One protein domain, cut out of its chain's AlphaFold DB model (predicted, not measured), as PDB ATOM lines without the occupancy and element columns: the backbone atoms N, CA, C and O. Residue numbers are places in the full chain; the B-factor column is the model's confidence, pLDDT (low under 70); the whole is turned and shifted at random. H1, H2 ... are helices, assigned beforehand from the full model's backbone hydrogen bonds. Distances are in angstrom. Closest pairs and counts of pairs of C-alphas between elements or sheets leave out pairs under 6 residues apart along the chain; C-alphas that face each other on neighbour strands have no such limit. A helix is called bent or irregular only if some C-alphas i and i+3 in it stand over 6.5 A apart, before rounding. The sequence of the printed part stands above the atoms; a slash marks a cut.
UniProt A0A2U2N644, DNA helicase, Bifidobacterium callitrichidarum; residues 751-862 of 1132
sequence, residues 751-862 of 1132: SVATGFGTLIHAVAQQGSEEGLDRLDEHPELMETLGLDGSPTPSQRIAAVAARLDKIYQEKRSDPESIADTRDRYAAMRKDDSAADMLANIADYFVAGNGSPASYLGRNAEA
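This is residues 751 to 862 of the 1132 residues of the protein "DNA helicase" of Bifidobacterium callitrichidarum (UniProt A0A2U2N644). Three helices, H1, H3 and H5, make the core, where H3 runs across both H1 and H5; H4 leads into H5 from one end of the domain and packs on the beginning of H1. At the other end lie two small helices without clear contact to the core, H2 near the beginning of H3, and H6 beyond the end of H5, turned away from it. The printed part has 112 residues with six named helices, H1 to H6 in that order along the chain, and no named strand; its class is all helix. It is only just loose, close to compact, with a radius of gyration of the C-alphas of 16.4 A, and its outline is flat, 49 by 36 by 20 A.

H1, residues 752 to 769, begins at C-alpha 752 (53.054, 64.327, 10.229) and is 25.9 A long from first to last C-alpha. H2, residues 779 to 784, measures 8.9 A. H3, residues 793 to 811, is the longest helix, 27.1 A, from C-alpha 793 at (54.538, 97.012, -0.063). H4, residues 821 to 831, measures 15.2 A, and H5, residues 834 to 847, measures 19.8 A. H6, residues 852 to 859, measures 9.3 A and ends at C-alpha 859 (46.681, 88.758, -16.559); it is irregular, with C-alphas 855 and 858 9.1 A apart.

The hub is H1, which touches H3, H4 and H5. Residues 759 to 767 of H1 touch residues 803 to 811 of H3, opposite ways at a steep tilt of 55 degrees; the closest C-alphas, of Val 763 and Tyr 808, are 5.9 A apart. With residues 752 to 756 H1 touches H4, the same way at a shallow tilt of 26 degrees, closest at the C-alphas of Val 752 and Ala 827, 6.3 A. With residues 760 to 764 H1 only just touches H5, with 3 pairs of C-alphas within 8 A, the closest being Ala 764 and Ile 841 at 7.4 A. H3 touches H5 with 22 such pairs, opposite ways at a steep tilt of 43 degrees; the C-alphas of Ala 801 and Ala 839 are closest, 4.9 A. H4 and H5 meet only through their link. H5 and H6 are close but not clearly touching, about perpendicular at 80 degrees, with the C-alphas of Ala 847 and Tyr 855 closest at 5.8 A. H2 touches no helix; it is only just apart from H3, the closest C-alphas being 8.4 A apart. Every O i to N i+4 pair is within hydrogen-bond range in H1, H2, H3, H4 and H5, and 2 of 4 in H6.

The two C-alphas farthest apart, of Ala 819 and Glu 861, are 53.1 A apart. The printed part has no cut. The links from H4 to H5 and from H5 to H6 are tight, the other three are short, and no link is long. The mean pLDDT of the printed part is 85.3; residues 751 to 754 and residue 819 are under 70.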
ATOM      1  N   SER A 751      49.129  61.368   9.831       59.66
ATOM      2  CA  SER A 751      50.510  61.545   9.374       59.66
ATOM      3  C   SER A 751      51.048  62.925   9.767       59.66
ATOM      4  O   SER A 751      50.293  63.898   9.787       59.66
ATOM      5  N   VAL A 752      52.365  63.042   9.976       57.84
ATOM      6  CA  VAL A 752      53.054  64.327  10.229       57.84
ATOM      7  C   VAL A 752      52.713  65.386   9.167       57.84
ATOM      8  O   VAL A 752      52.552  66.563   9.477       57.84
ATOM      9  N   ALA A 753      52.534  64.969   7.908       54.84
ATOM     10  CA  ALA A 753      52.163  65.865   6.812       54.84
ATOM     11  C   ALA A 753      50.744  66.444   6.959       54.84
ATOM     12  O   ALA A 753      50.522  67.597   6.594       54.84
ATOM     13  N   THR A 754      49.807  65.662   7.502       62.59
ATOM     14  CA  THR A 754      48.434  66.105   7.776       62.59
ATOM     15  C   THR A 754      48.429  67.135   8.905       62.59
ATOM     16  O   THR A 754      47.842  68.198   8.742       62.59
ATOM     17  N   GLY A 755      49.167  66.875   9.994       75.56
ATOM     18  CA  GLY A 755      49.289  67.811  11.119       75.56
ATOM     19  C   GLY A 755      49.929  69.150  10.733       75.56
ATOM     20  O   GLY A 755      49.415  70.204  11.099       75.56
ATOM     21  N   PHE A 756      50.999  69.126   9.929       83.81
ATOM     22  CA  PHE A 756      51.650  70.348   9.440       83.81
ATOM     23  C   PHE A 756      50.736  71.179   8.523       83.81
ATOM     24  O   PHE A 756      50.695  72.400   8.638       83.81
ATOM     25  N   GLY A 757      49.980  70.533   7.626       83.25
ATOM     26  CA  GLY A 757      49.017  71.226   6.762       83.25
ATOM     27  C   GLY A 757      47.940  71.963   7.559       83.25
ATOM     28  O   GLY A 757      47.743  73.157   7.349       83.25
ATOM     29  N   THR A 758      47.325  71.280   8.530       84.94
ATOM     30  CA  THR A 758      46.324  71.874   9.432       84.94
ATOM     31  C   THR A 758      46.887  73.049  10.233       84.94
ATOM     32  O   THR A 758      46.188  74.033  10.453       84.94
ATOM     33  N   LEU A 759      48.160  72.986  10.638       90.38
ATOM     34  CA  LEU A 759      48.815  74.091  11.338       90.38
ATOM     35  C   LEU A 759      48.962  75.336  10.447       90.38
ATOM     36  O   LEU A 759      48.653  76.435  10.897       90.38
ATOM     37  N   ILE A 760      49.380  75.178   9.185       91.75
ATOM     38  CA  ILE A 760      49.480  76.303   8.237       91.75
ATOM     39  C   ILE A 760      48.105  76.936   7.975       91.75
ATOM     40  O   ILE A 760      48.004  78.161   7.958       91.75
ATOM     41  N   HIS A 761      47.050  76.125   7.835       89.88
ATOM     42  CA  HIS A 761      45.668  76.616   7.718       89.88
ATOM     43  C   HIS A 761      45.257  77.449   8.935       89.88
ATOM     44  O   HIS A 761      44.815  78.583   8.780       89.88
ATOM     45  N   ALA A 762      45.507  76.947  10.148       91.25
ATOM     46  CA  ALA A 762      45.182  77.653  11.388       91.25
ATOM     47  C   ALA A 762      45.954  78.977  11.554       91.25
ATOM     48  O   ALA A 762      45.431  79.938  12.121       91.25
ATOM     49  N   VAL A 763      47.201  79.045  11.075       94.75
ATOM     50  CA  VAL A 763      47.997  80.285  11.072       94.75
ATOM     51  C   VAL A 763      47.437  81.290  10.067       94.75
ATOM     52  O   VAL A 763      47.292  82.464  10.404       94.75
ATOM     53  N   ALA A 764      47.089  80.842   8.857       93.38
ATOM     54  CA  ALA A 764      46.479  81.700   7.843       93.38
ATOM     55  C   ALA A 764      45.109  82.230   8.301       93.38
ATOM     56  O   ALA A 764      44.841  83.422   8.161       93.38
ATOM     57  N   GLN A 765      44.290  81.366   8.915       93.62
ATOM     58  CA  GLN A 765      43.017  81.727   9.537       93.62
ATOM     59  C   GLN A 765      43.213  82.834  10.574       93.62
ATOM     60  O   GLN A 765      42.631  83.908  10.427       93.62
ATOM     61  N   GLN A 766      44.059  82.602  11.584       94.00
ATOM     62  CA  GLN A 766      44.284  83.592  12.637       94.00
ATOM     63  C   GLN A 766      44.858  84.897  12.066       94.00
ATOM     64  O   GLN A 766      44.498  85.978  12.519       94.00
ATOM     65  N   GLY A 767      45.712  84.822  11.043       93.31
ATOM     66  CA  GLY A 767      46.224  86.012  10.368       93.31
ATOM     67  C   GLY A 767      45.127  86.875   9.739       93.31
ATOM     68  O   GLY A 767      45.164  88.099   9.860       93.31
ATOM     69  N   SER A 768      44.130  86.259   9.105       92.81
ATOM     70  CA  SER A 768      42.964  86.974   8.568       92.81
ATOM     71  C   SER A 768      42.015  87.483   9.653       92.81
ATOM     72  O   SER A 768      41.493  88.589   9.526       92.81
ATOM     73  N   GLU A 769      41.820  86.725  10.735       91.94
ATOM     74  CA  GLU A 769      41.035  87.159  11.903       91.94
ATOM     75  C   GLU A 769      41.671  88.370  12.603       91.94
ATOM     76  O   GLU A 769      40.962  89.262  13.065       91.94
ATOM     77  N   GLU A 770      43.007  88.444  12.624       91.75
ATOM     78  CA  GLU A 770      43.763  89.607  13.100       91.75
ATOM     79  C   GLU A 770      43.742  90.790  12.115       91.75
ATOM     80  O   GLU A 770      44.236  91.858  12.459       91.75
ATOM     81  N   GLY A 771      43.188  90.635  10.906       89.81
ATOM     82  CA  GLY A 771      43.103  91.697   9.898       89.81
ATOM     83  C   GLY A 771      44.389  91.927   9.094       89.81
ATOM     84  O   GLY A 771      44.530  92.967   8.446       89.81
ATOM     85  N   LEU A 772      45.334  90.977   9.093       91.75
ATOM     86  CA  LEU A 772      46.626  91.117   8.397       91.75
ATOM     87  C   LEU A 772      46.504  91.193   6.866       91.75
ATOM     88  O   LEU A 772      47.420  91.676   6.199       91.75
ATOM     89  N   ASP A 773      45.388  90.741   6.298       91.12
ATOM     90  CA  ASP A 773      45.054  90.890   4.880       91.12
ATOM     91  C   ASP A 773      44.317  92.202   4.565       91.12
ATOM     92  O   ASP A 773      44.269  92.609   3.407       91.12
ATOM     93  N   ARG A 774      43.811  92.926   5.567       88.75
ATOM     94  CA  ARG A 774      43.088  94.203   5.410       88.75
ATOM     95  C   ARG A 774      43.745  95.339   6.190       88.75
ATOM     96  O   ARG A 774      43.078  96.185   6.772       88.75
ATOM     97  N   LEU A 775      45.078  95.398   6.156       86.19
ATOM     98  CA  LEU A 775      45.865  96.409   6.880       86.19
ATOM     99  C   LEU A 775      45.426  97.861   6.614       86.19
ATOM    100  O   LEU A 775      45.522  98.687   7.513       86.19
ATOM    101  N   ASP A 776      44.940  98.180   5.408       82.44
ATOM    102  CA  ASP A 776      44.485  99.539   5.072       82.44
ATOM    103  C   ASP A 776      43.213  99.961   5.837       82.44
ATOM    104  O   ASP A 776      42.936 101.154   5.954       82.44
ATOM    105  N   GLU A 777      42.454  99.001   6.373       83.44
ATOM    106  CA  GLU A 777      41.253  99.226   7.192       83.44
ATOM    107  C   GLU A 777      41.576  99.266   8.701       83.44
ATOM    108  O   GLU A 777      40.733  99.691   9.490       83.44
ATOM    109  N   HIS A 778      42.808  98.899   9.088       84.12
ATOM    110  CA  HIS A 778      43.269  98.740  10.475       84.12
ATOM    111  C   HIS A 778      44.560  99.538  10.768       84.12
ATOM    112  O   HIS A 778      45.638  98.956  10.944       84.12
ATOM    113  N   PRO A 779      44.500 100.882  10.835       82.00
ATOM    114  CA  PRO A 779      45.676 101.723  11.089       82.00
ATOM    115  C   PRO A 779      46.360 101.436  12.440       82.00
ATOM    116  O   PRO A 779      47.584 101.513  12.540       82.00
ATOM    117  N   GLU A 780      45.601 101.041  13.462       84.50
ATOM    118  CA  GLU A 780      46.107 100.603  14.770       84.50
ATOM    119  C   GLU A 780      46.980  99.337  14.695       84.50
ATOM    120  O   GLU A 780      47.956  99.179  15.438       84.50
ATOM    121  N   LEU A 781      46.666  98.436  13.762       86.12
ATOM    122  CA  LEU A 781      47.431  97.214  13.536       86.12
ATOM    123  C   LEU A 781      48.748  97.522  12.821       86.12
ATOM    124  O   LEU A 781      49.777  96.935  13.153       86.12
ATOM    125  N   MET A 782      48.742  98.485  11.892       84.69
ATOM    126  CA  MET A 782      49.963  98.960  11.233       84.69
ATOM    127  C   MET A 782      50.963  99.530  12.249       84.69
ATOM    128  O   MET A 782      52.141  99.180  12.200       84.69
ATOM    129  N   GLU A 783      50.494 100.327  13.214       84.06
ATOM    130  CA  GLU A 783      51.331 100.851  14.304       84.06
ATOM    131  C   GLU A 783      51.891  99.717  15.183       84.06
ATOM    132  O   GLU A 783      53.089  99.671  15.462       84.06
ATOM    133  N   THR A 784      51.055  98.736  15.540       86.06
ATOM    134  CA  THR A 784      51.465  97.565  16.344       86.06
ATOM    135  C   THR A 784      52.523  96.706  15.638       86.06
ATOM    136  O   THR A 784      53.400  96.129  16.286       86.06
ATOM    137  N   LEU A 785      52.475  96.640  14.306       87.88
ATOM    138  CA  LEU A 785      53.462  95.962  13.462       87.88
ATOM    139  C   LEU A 785      54.732  96.803  13.209       87.88
ATOM    140  O   LEU A 785      55.639  96.336  12.516       87.88
ATOM    141  N   GLY A 786      54.819  98.019  13.759       84.31
ATOM    142  CA  GLY A 786      55.959  98.925  13.588       84.31
ATOM    143  C   GLY A 786      56.044  99.556  12.195       84.31
ATOM    144  O   GLY A 786      57.138  99.877  11.722       84.31
ATOM    145  N   LEU A 787      54.909  99.687  11.503       85.19
ATOM    146  CA  LEU A 787      54.815 100.288  10.175       85.19
ATOM    147  C   LEU A 787      54.448 101.777  10.287       85.19
ATOM    148  O   LEU A 787      53.289 102.157  10.142       85.19
ATOM    149  N   ASP A 788      55.454 102.627  10.497       75.75
ATOM    150  CA  ASP A 788      55.263 104.079  10.597       75.75
ATOM    151  C   ASP A 788      55.230 104.772   9.218       75.75
ATOM    152  O   ASP A 788      56.060 104.523   8.337       75.75
ATOM    153  N   GLY A 789      54.310 105.727   9.037       75.50
ATOM    154  CA  GLY A 789      54.243 106.585   7.845       75.50
ATOM    155  C   GLY A 789      53.520 105.949   6.648       75.50
ATOM    156  O   GLY A 789      52.416 105.442   6.788       75.50
ATOM    157  N   SER A 790      54.109 106.036   5.448       78.25
ATOM    158  CA  SER A 790      53.587 105.411   4.217       78.25
ATOM    159  C   SER A 790      54.466 104.207   3.850       78.25
ATOM    160  O   SER A 790      55.337 104.344   2.981       78.25
ATOM    161  N   PRO A 791      54.306 103.052   4.526       83.06
ATOM    162  CA  PRO A 791      55.168 101.893   4.339       83.06
ATOM    163  C   PRO A 791      55.072 101.354   2.909       83.06
ATOM    164  O   PRO A 791      54.002 101.291   2.303       83.06
ATOM    165  N   THR A 792      56.213 100.942   2.365       87.50
ATOM    166  CA  THR A 792      56.273 100.286   1.053       87.50
ATOM    167  C   THR A 792      55.605  98.903   1.107       87.50
ATOM    168  O   THR A 792      55.581  98.282   2.174       87.50
ATOM    169  N   PRO A 793      55.113  98.359  -0.025       86.69
ATOM    170  CA  PRO A 793      54.538  97.012  -0.063       86.69
ATOM    171  C   PRO A 793      55.472  95.946   0.524       86.69
ATOM    172  O   PRO A 793      55.039  95.116   1.312       86.69
ATOM    173  N   SER A 794      56.777  96.026   0.244       88.50
ATOM    174  CA  SER A 794      57.772  95.097   0.794       88.50
ATOM    175  C   SER A 794      57.914  95.188   2.317       88.50
ATOM    176  O   SER A 794      58.101  94.164   2.967       88.50
ATOM    177  N   GLN A 795      57.797  96.387   2.904       90.25
ATOM    178  CA  GLN A 795      57.793  96.554   4.364       90.25
ATOM    179  C   GLN A 795      56.537  95.940   4.991       90.25
ATOM    180  O   GLN A 795      56.641  95.259   6.007       90.25
ATOM    181  N   ARG A 796      55.371  96.121   4.356       91.25
ATOM    182  CA  ARG A 796      54.108  95.509   4.798       91.25
ATOM    183  C   ARG A 796      54.180  93.980   4.748       91.25
ATOM    184  O   ARG A 796      53.854  93.339   5.739       91.25
ATOM    185  N   ILE A 797      54.673  93.411   3.644       92.81
ATOM    186  CA  ILE A 797      54.833  91.954   3.478       92.81
ATOM    187  C   ILE A 797      55.755  91.384   4.558       92.81
ATOM    188  O   ILE A 797      55.398  90.409   5.212       92.81
ATOM    189  N   ALA A 798      56.913  92.011   4.793       93.50
ATOM    190  CA  ALA A 798      57.857  91.551   5.810       93.50
ATOM    191  C   ALA A 798      57.254  91.582   7.227       93.50
ATOM    192  O   ALA A 798      57.461  90.649   8.002       93.50
ATOM    193  N   ALA A 799      56.485  92.625   7.556       93.56
ATOM    194  CA  ALA A 799      55.825  92.744   8.851       93.56
ATOM    195  C   ALA A 799      54.714  91.694   9.044       93.56
ATOM    196  O   ALA A 799      54.647  91.060  10.098       93.56
ATOM    197  N   VAL A 800      53.890  91.454   8.016       95.19
ATOM    198  CA  VAL A 800      52.862  90.398   8.043       95.19
ATOM    199  C   VAL A 800      53.505  89.017   8.148       95.19
ATOM    200  O   VAL A 800      53.089  88.225   8.989       95.19
ATOM    201  N   ALA A 801      54.560  88.740   7.375       95.69
ATOM    202  CA  ALA A 801      55.282  87.469   7.431       95.69
ATOM    203  C   ALA A 801      55.856  87.201   8.831       95.69
ATOM    204  O   ALA A 801      55.683  86.109   9.365       95.69
ATOM    205  N   ALA A 802      56.466  88.211   9.462       95.31
ATOM    206  CA  ALA A 802      56.974  88.099  10.827       95.31
ATOM    207  C   ALA A 802      55.855  87.841  11.852       95.31
ATOM    208  O   ALA A 802      56.045  87.082  12.805       95.31
ATOM    209  N   ARG A 803      54.671  88.443  11.662       95.44
ATOM    210  CA  ARG A 803      53.518  88.190  12.535       95.44
ATOM    211  C   ARG A 803      52.966  86.776  12.357       95.44
ATOM    212  O   ARG A 803      52.713  86.118  13.365       95.44
ATOM    213  N   LEU A 804      52.827  86.301  11.120       96.00
ATOM    214  CA  LEU A 804      52.397  84.932  10.823       96.00
ATOM    215  C   LEU A 804      53.384  83.898  11.379       96.00
ATOM    216  O   LEU A 804      52.953  82.921  11.984       96.00
ATOM    217  N   ASP A 805      54.693  84.136  11.247       95.19
ATOM    218  CA  ASP A 805      55.719  83.266  11.833       95.19
ATOM    219  C   ASP A 805      55.589  83.210  13.359       95.19
ATOM    220  O   ASP A 805      55.583  82.132  13.943       95.19
ATOM    221  N   LYS A 806      55.342  84.345  14.021       94.88
ATOM    222  CA  LYS A 806      55.080  84.353  15.467       94.88
ATOM    223  C   LYS A 806      53.859  83.502  15.853       94.88
ATOM    224  O   LYS A 806      53.950  82.727  16.801       94.88
ATOM    225  N   ILE A 807      52.752  83.599  15.110       94.38
ATOM    226  CA  ILE A 807      51.552  82.768  15.339       94.38
ATOM    227  C   ILE A 807      51.881  81.280  15.134       94.38
ATOM    228  O   ILE A 807      51.442  80.427  15.909       94.38
ATOM    229  N   TYR A 808      52.682  80.956  14.118       94.06
ATOM    230  CA  TYR A 808      53.148  79.595  13.867       94.06
ATOM    231  C   TYR A 808      53.989  79.055  15.032       94.06
ATOM    232  O   TYR A 808      53.716  77.962  15.528       94.06
ATOM    233  N   GLN A 809      54.954  79.835  15.527       91.75
ATOM    234  CA  GLN A 809      55.796  79.463  16.668       91.75
ATOM    235  C   GLN A 809      54.984  79.242  17.955       91.75
ATOM    236  O   GLN A 809      55.327  78.363  18.742       91.75
ATOM    237  N   GLU A 810      53.906  80.004  18.164       92.62
ATOM    238  CA  GLU A 810      53.003  79.855  19.316       92.62
ATOM    239  C   GLU A 810      52.142  78.581  19.239       92.62
ATOM    240  O   GLU A 810      51.824  77.991  20.272       92.62
ATOM    241  N   LYS A 811      51.758  78.146  18.030       89.62
ATOM    242  CA  LYS A 811      50.877  76.983  17.818       89.62
ATOM    243  C   LYS A 811      51.616  75.670  17.542       89.62
ATOM    244  O   LYS A 811      51.010  74.606  17.694       89.62
ATOM    245  N   ARG A 812      52.875  75.708  17.088       85.38
ATOM    246  CA  ARG A 812      53.610  74.490  16.715       85.38
ATOM    247  C   ARG A 812      53.850  73.593  17.930       85.38
ATOM    248  O   ARG A 812      54.174  74.053  19.020       85.38
ATOM    249  N   SER A 813      53.698  72.289  17.731       80.50
ATOM    250  CA  SER A 813      54.037  71.283  18.741       80.50
ATOM    251  C   SER A 813      55.549  71.066  18.785       80.50
ATOM    252  O   SER A 813      56.200  71.162  17.746       80.50
ATOM    253  N   ASP A 814      56.103  70.738  19.954       77.06
ATOM    254  CA  ASP A 814      57.532  70.429  20.092       77.06
ATOM    255  C   ASP A 814      57.901  69.197  19.237       77.06
ATOM    256  O   ASP A 814      57.410  68.099  19.531       77.06
ATOM    257  N   PRO A 815      58.750  69.326  18.196       72.69
ATOM    258  CA  PRO A 815      59.154  68.194  17.363       72.69
ATOM    259  C   PRO A 815      59.849  67.077  18.155       72.69
ATOM    260  O   PRO A 815      59.767  65.913  17.761       72.69
ATOM    261  N   GLU A 816      60.480  67.393  19.293       73.56
ATOM    262  CA  GLU A 816      61.125  66.399  20.164       73.56
ATOM    263  C   GLU A 816      60.121  65.501  20.904       73.56
ATOM    264  O   GLU A 816      60.493  64.445  21.414       73.56
ATOM    265  N   SER A 817      58.833  65.861  20.912       72.81
ATOM    266  CA  SER A 817      57.763  65.022  21.469       72.81
ATOM    267  C   SER A 817      57.375  63.832  20.573       72.81
ATOM    268  O   SER A 817      56.650  62.937  21.017       72.81
ATOM    269  N   ILE A 818      57.860  63.783  19.323       74.94
ATOM    270  CA  ILE A 818      57.557  62.711  18.365       74.94
ATOM    271  C   ILE A 818      58.461  61.498  18.636       74.94
ATOM    272  O   ILE A 818      59.675  61.549  18.442       74.94
ATOM    273  N   ALA A 819      57.855  60.379  19.051       64.06
ATOM    274  CA  ALA A 819      58.574  59.160  19.437       64.06
ATOM    275  C   ALA A 819      59.298  58.455  18.272       64.06
ATOM    276  O   ALA A 819      60.327  57.812  18.489       64.06
ATOM    277  N   ASP A 820      58.772  58.554  17.047       76.19
ATOM    278  CA  ASP A 820      59.387  57.955  15.862       76.19
ATOM    279  C   ASP A 820      60.433  58.893  15.237       76.19
ATOM    280  O   ASP A 820      60.160  60.046  14.901       76.19
ATOM    281  N   THR A 821      61.658  58.393  15.055       74.56
ATOM    282  CA  THR A 821      62.791  59.199  14.567       74.56
ATOM    283  C   THR A 821      62.605  59.683  13.129       74.56
ATOM    284  O   THR A 821      63.046  60.786  12.795       74.56
ATOM    285  N   ARG A 822      61.967  58.885  12.262       71.69
ATOM    286  CA  ARG A 822      61.733  59.255  10.860       71.69
ATOM    287  C   ARG A 822      60.687  60.360  10.778       71.69
ATOM    288  O   ARG A 822      60.888  61.327  10.041       71.69
ATOM    289  N   ASP A 823      59.615  60.228  11.546       73.62
ATOM    290  CA  ASP A 823      58.543  61.212  11.639       73.62
ATOM    291  C   ASP A 823      59.028  62.512  12.289       73.62
ATOM    292  O   ASP A 823      58.719  63.592  11.783       73.62
ATOM    293  N   ARG A 824      59.885  62.428  13.314       80.50
ATOM    294  CA  ARG A 824      60.561  63.593  13.905       80.50
ATOM    295  C   ARG A 824      61.427  64.334  12.887       80.50
ATOM    296  O   ARG A 824      61.280  65.541  12.728       80.50
ATOM    297  N   TYR A 825      62.278  63.625  12.139       78.38
ATOM    298  CA  TYR A 825      63.097  64.253  11.093       78.38
ATOM    299  C   TYR A 825      62.233  64.891   9.997       78.38
ATOM    300  O   TYR A 825      62.526  65.991   9.530       78.38
ATOM    301  N   ALA A 826      61.141  64.231   9.599       77.31
ATOM    302  CA  ALA A 826      60.198  64.780   8.630       77.31
ATOM    303  C   ALA A 826      59.490  66.045   9.148       77.31
ATOM    304  O   ALA A 826      59.311  66.982   8.368       77.31
ATOM    305  N   ALA A 827      59.127  66.084  10.434       80.38
ATOM    306  CA  ALA A 827      58.537  67.250  11.086       80.38
ATOM    307  C   ALA A 827      59.519  68.428  11.118       80.38
ATOM    308  O   ALA A 827      59.171  69.506  10.646       80.38
ATOM    309  N   MET A 828      60.766  68.206  11.552       83.94
ATOM    310  CA  MET A 828      61.812  69.242  11.572       83.94
ATOM    311  C   MET A 828      62.065  69.827  10.178       83.94
ATOM    312  O   MET A 828      62.064  71.036   9.990       83.94
ATOM    313  N   ARG A 829      62.183  68.968   9.159       83.44
ATOM    314  CA  ARG A 829      62.408  69.421   7.779       83.44
ATOM    315  C   ARG A 829      61.242  70.228   7.202       83.44
ATOM    316  O   ARG A 829      61.421  70.934   6.212       83.44
ATOM    317  N   LYS A 830      60.030  70.025   7.724       82.56
ATOM    318  CA  LYS A 830      58.835  70.789   7.349       82.56
ATOM    319  C   LYS A 830      58.774  72.113   8.097       82.56
ATOM    320  O   LYS A 830      58.459  73.119   7.467       82.56
ATOM    321  N   ASP A 831      59.153  72.104   9.368       84.62
ATOM    322  CA  ASP A 831      59.307  73.290  10.209       84.62
ATOM    323  C   ASP A 831      60.281  74.300   9.580       84.62
ATOM    324  O   ASP A 831      59.920  75.457   9.390       84.62
ATOM    325  N   ASP A 832      61.437  73.830   9.091       84.56
ATOM    326  CA  ASP A 832      62.419  74.663   8.371       84.56
ATOM    327  C   ASP A 832      61.832  75.348   7.122       84.56
ATOM    328  O   ASP A 832      62.279  76.420   6.721       84.56
ATOM    329  N   SER A 833      60.827  74.731   6.488       86.31
ATOM    330  CA  SER A 833      60.166  75.260   5.285       86.31
ATOM    331  C   SER A 833      58.937  76.130   5.574       86.31
ATOM    332  O   SER A 833      58.342  76.664   4.637       86.31
ATOM    333  N   ALA A 834      58.520  76.260   6.838       90.69
ATOM    334  CA  ALA A 834      57.314  76.998   7.209       90.69
ATOM    335  C   ALA A 834      57.461  78.502   6.941       90.69
ATOM    336  O   ALA A 834      56.546  79.110   6.390       90.69
ATOM    337  N   ALA A 835      58.626  79.080   7.246       90.69
ATOM    338  CA  ALA A 835      58.888  80.508   7.059       90.69
ATOM    339  C   ALA A 835      58.670  80.961   5.603       90.69
ATOM    340  O   ALA A 835      58.005  81.967   5.363       90.69
ATOM    341  N   ASP A 836      59.147  80.178   4.629       92.00
ATOM    342  CA  ASP A 836      58.956  80.466   3.202       92.00
ATOM    343  C   ASP A 836      57.471  80.410   2.802       92.00
ATOM    344  O   ASP A 836      56.987  81.251   2.041       92.00
ATOM    345  N   MET A 837      56.714  79.444   3.342       93.69
ATOM    346  CA  MET A 837      55.273  79.323   3.082       93.69
ATOM    347  C   MET A 837      54.489  80.507   3.647       93.69
ATOM    348  O   MET A 837      53.621  81.056   2.971       93.69
ATOM    349  N   LEU A 838      54.805  80.914   4.876       95.69
ATOM    350  CA  LEU A 838      54.160  82.047   5.537       95.69
ATOM    351  C   LEU A 838      54.525  83.373   4.859       95.69
ATOM    352  O   LEU A 838      53.665  84.242   4.739       95.69
ATOM    353  N   ALA A 839      55.750  83.509   4.343       94.75
ATOM    354  CA  ALA A 839      56.151  84.656   3.535       94.75
ATOM    355  C   ALA A 839      55.339  84.756   2.231       94.75
ATOM    356  O   ALA A 839      54.896  85.844   1.873       94.75
ATOM    357  N   ASN A 840      55.076  83.629   1.562       95.50
ATOM    358  CA  ASN A 840      54.223  83.596   0.372       95.50
ATOM    359  C   ASN A 840      52.754  83.938   0.685       95.50
ATOM    360  O   ASN A 840      52.111  84.646  -0.087       95.50
ATOM    361  N   ILE A 841      52.220  83.478   1.823       95.62
ATOM    362  CA  ILE A 841      50.875  83.867   2.286       95.62
ATOM    363  C   ILE A 841      50.829  85.369   2.594       95.62
ATOM    364  O   ILE A 841      49.883  86.043   2.192       95.62
ATOM    365  N   ALA A 842      51.856  85.906   3.258       95.50
ATOM    366  CA  ALA A 842      51.971  87.332   3.553       95.50
ATOM    367  C   ALA A 842      52.055  88.190   2.282       95.50
ATOM    368  O   ALA A 842      51.432  89.251   2.220       95.50
ATOM    369  N   ASP A 843      52.795  87.731   1.266       94.25
ATOM    370  CA  ASP A 843      52.843  88.382  -0.045       94.25
ATOM    371  C   ASP A 843      51.437  88.450  -0.646       94.25
ATOM    372  O   ASP A 843      50.948  89.537  -0.944       94.25
ATOM    373  N   TYR A 844      50.716  87.326  -0.683       93.81
ATOM    374  CA  TYR A 844      49.336  87.307  -1.162       93.81
ATOM    375  C   TYR A 844      48.401  88.240  -0.371       93.81
ATOM    376  O   TYR A 844      47.649  89.002  -0.982       93.81
ATOM    377  N   PHE A 845      48.463  88.228   0.964       93.50
ATOM    378  CA  PHE A 845      47.625  89.067   1.834       93.50
ATOM    379  C   PHE A 845      47.785  90.561   1.546       93.50
ATOM    380  O   PHE A 845      46.808  91.308   1.582       93.50
ATOM    381  N   VAL A 846      49.003  91.001   1.220       90.44
ATOM    382  CA  VAL A 846      49.290  92.409   0.928       90.44
ATOM    383  C   VAL A 846      49.097  92.724  -0.557       90.44
ATOM    384  O   VAL A 846      48.395  93.673  -0.907       90.44
ATOM    385  N   ALA A 847      49.717  91.952  -1.450       88.31
ATOM    386  CA  ALA A 847      49.715  92.213  -2.885       88.31
ATOM    387  C   ALA A 847      48.342  91.958  -3.519       88.31
ATOM    388  O   ALA A 847      47.913  92.745  -4.363       88.31
ATOM    389  N   GLY A 848      47.627  90.916  -3.080       83.38
ATOM    390  CA  GLY A 848      46.306  90.541  -3.592       83.38
ATOM    391  C   GLY A 848      45.217  91.585  -3.331       83.38
ATOM    392  O   GLY A 848      44.213  91.598  -4.044       83.38
ATOM    393  N   ASN A 849      45.433  92.478  -2.360       82.12
ATOM    394  CA  ASN A 849      44.551  93.605  -2.026       82.12
ATOM    395  C   ASN A 849      45.079  94.963  -2.512       82.12
ATOM    396  O   ASN A 849      44.401  95.979  -2.366       82.12
ATOM    397  N   GLY A 850      46.266  94.980  -3.123       78.62
ATOM    398  CA  GLY A 850      46.830  96.155  -3.777       78.62
ATOM    399  C   GLY A 850      46.200  96.439  -5.147       78.62
ATOM    400  O   GLY A 850      45.108  95.988  -5.481       78.62
ATOM    401  N   SER A 851      46.910  97.200  -5.987       79.62
ATOM    402  CA  SER A 851      46.446  97.498  -7.349       79.62
ATOM    403  C   SER A 851      46.309  96.212  -8.185       79.62
ATOM    404  O   SER A 851      47.323  95.527  -8.378       79.62
ATOM    405  N   PRO A 852      45.126  95.909  -8.767       77.81
ATOM    406  CA  PRO A 852      44.917  94.701  -9.571       77.81
ATOM    407  C   PRO A 852      45.909  94.565 -10.729       77.81
ATOM    408  O   PRO A 852      46.372  93.466 -11.019       77.81
ATOM    409  N   ALA A 853      46.309  95.682 -11.349       77.50
ATOM    410  CA  ALA A 853      47.304  95.690 -12.422       77.50
ATOM    411  C   ALA A 853      48.706  95.272 -11.943       77.50
ATOM    412  O   ALA A 853      49.458  94.652 -12.694       77.50
ATOM    413  N   SER A 854      49.053  95.595 -10.694       82.94
ATOM    414  CA  SER A 854      50.332  95.218 -10.089       82.94
ATOM    415  C   SER A 854      50.354  93.746  -9.682       82.94
ATOM    416  O   SER A 854      51.366  93.085  -9.892       82.94
ATOM    417  N   TYR A 855      49.254  93.235  -9.122       88.00
ATOM    418  CA  TYR A 855      49.148  91.841  -8.688       88.00
ATOM    419  C   TYR A 855      49.004  90.881  -9.876       88.00
ATOM    420  O   TYR A 855      49.811  89.973 -10.043       88.00
ATOM    421  N   LEU A 856      48.038  91.111 -10.770       85.56
ATOM    422  CA  LEU A 856      47.778  90.226 -11.915       85.56
ATOM    423  C   LEU A 856      48.872  90.284 -12.986       85.56
ATOM    424  O   LEU A 856      48.988  89.377 -13.818       85.56
ATOM    425  N   GLY A 857      49.643  91.373 -13.023       87.12
ATOM    426  CA  GLY A 857      50.636  91.628 -14.057       87.12
ATOM    427  C   GLY A 857      50.033  91.484 -15.457       87.12
ATOM    428  O   GLY A 857      49.102  92.192 -15.834       87.12
ATOM    429  N   ARG A 858      50.534  90.521 -16.239       85.44
ATOM    430  CA  ARG A 858      50.070  90.279 -17.619       85.44
ATOM    431  C   ARG A 858      48.671  89.655 -17.725       85.44
ATOM    432  O   ARG A 858      48.149  89.575 -18.832       85.44
ATOM    433  N   ASN A 859      48.069  89.230 -16.612       85.62
ATOM    434  CA  ASN A 859      46.681  88.758 -16.559       85.62
ATOM    435  C   ASN A 859      45.659  89.866 -16.264       85.62
ATOM    436  O   ASN A 859      44.462  89.593 -16.311       85.62
ATOM    437  N   ALA A 860      46.095  91.106 -16.018       84.12
ATOM    438  CA  ALA A 860      45.206  92.209 -15.643       84.12
ATOM    439  C   ALA A 860      44.138  92.545 -16.703       84.12
ATOM    440  O   ALA A 860      43.076  93.056 -16.370       84.12
ATOM    441  N   GLU A 861      44.400  92.246 -17.979       76.50
ATOM    442  CA  GLU A 861      43.438  92.455 -19.072       76.50
ATOM    443  C   GLU A 861      42.365  91.355 -19.152       76.50
ATOM    444  O   GLU A 861      41.300  91.572 -19.726       76.50
ATOM    445  N   ALA A 862      42.647  90.170 -18.601       75.88
ATOM    446  CA  ALA A 862      41.817  88.972 -18.735       75.88
ATOM    447  C   ALA A 862      41.040  88.618 -17.459       75.88
ATOM    448  O   ALA A 862      39.996  87.977 -17.541       75.88
TER     449      ALA A 862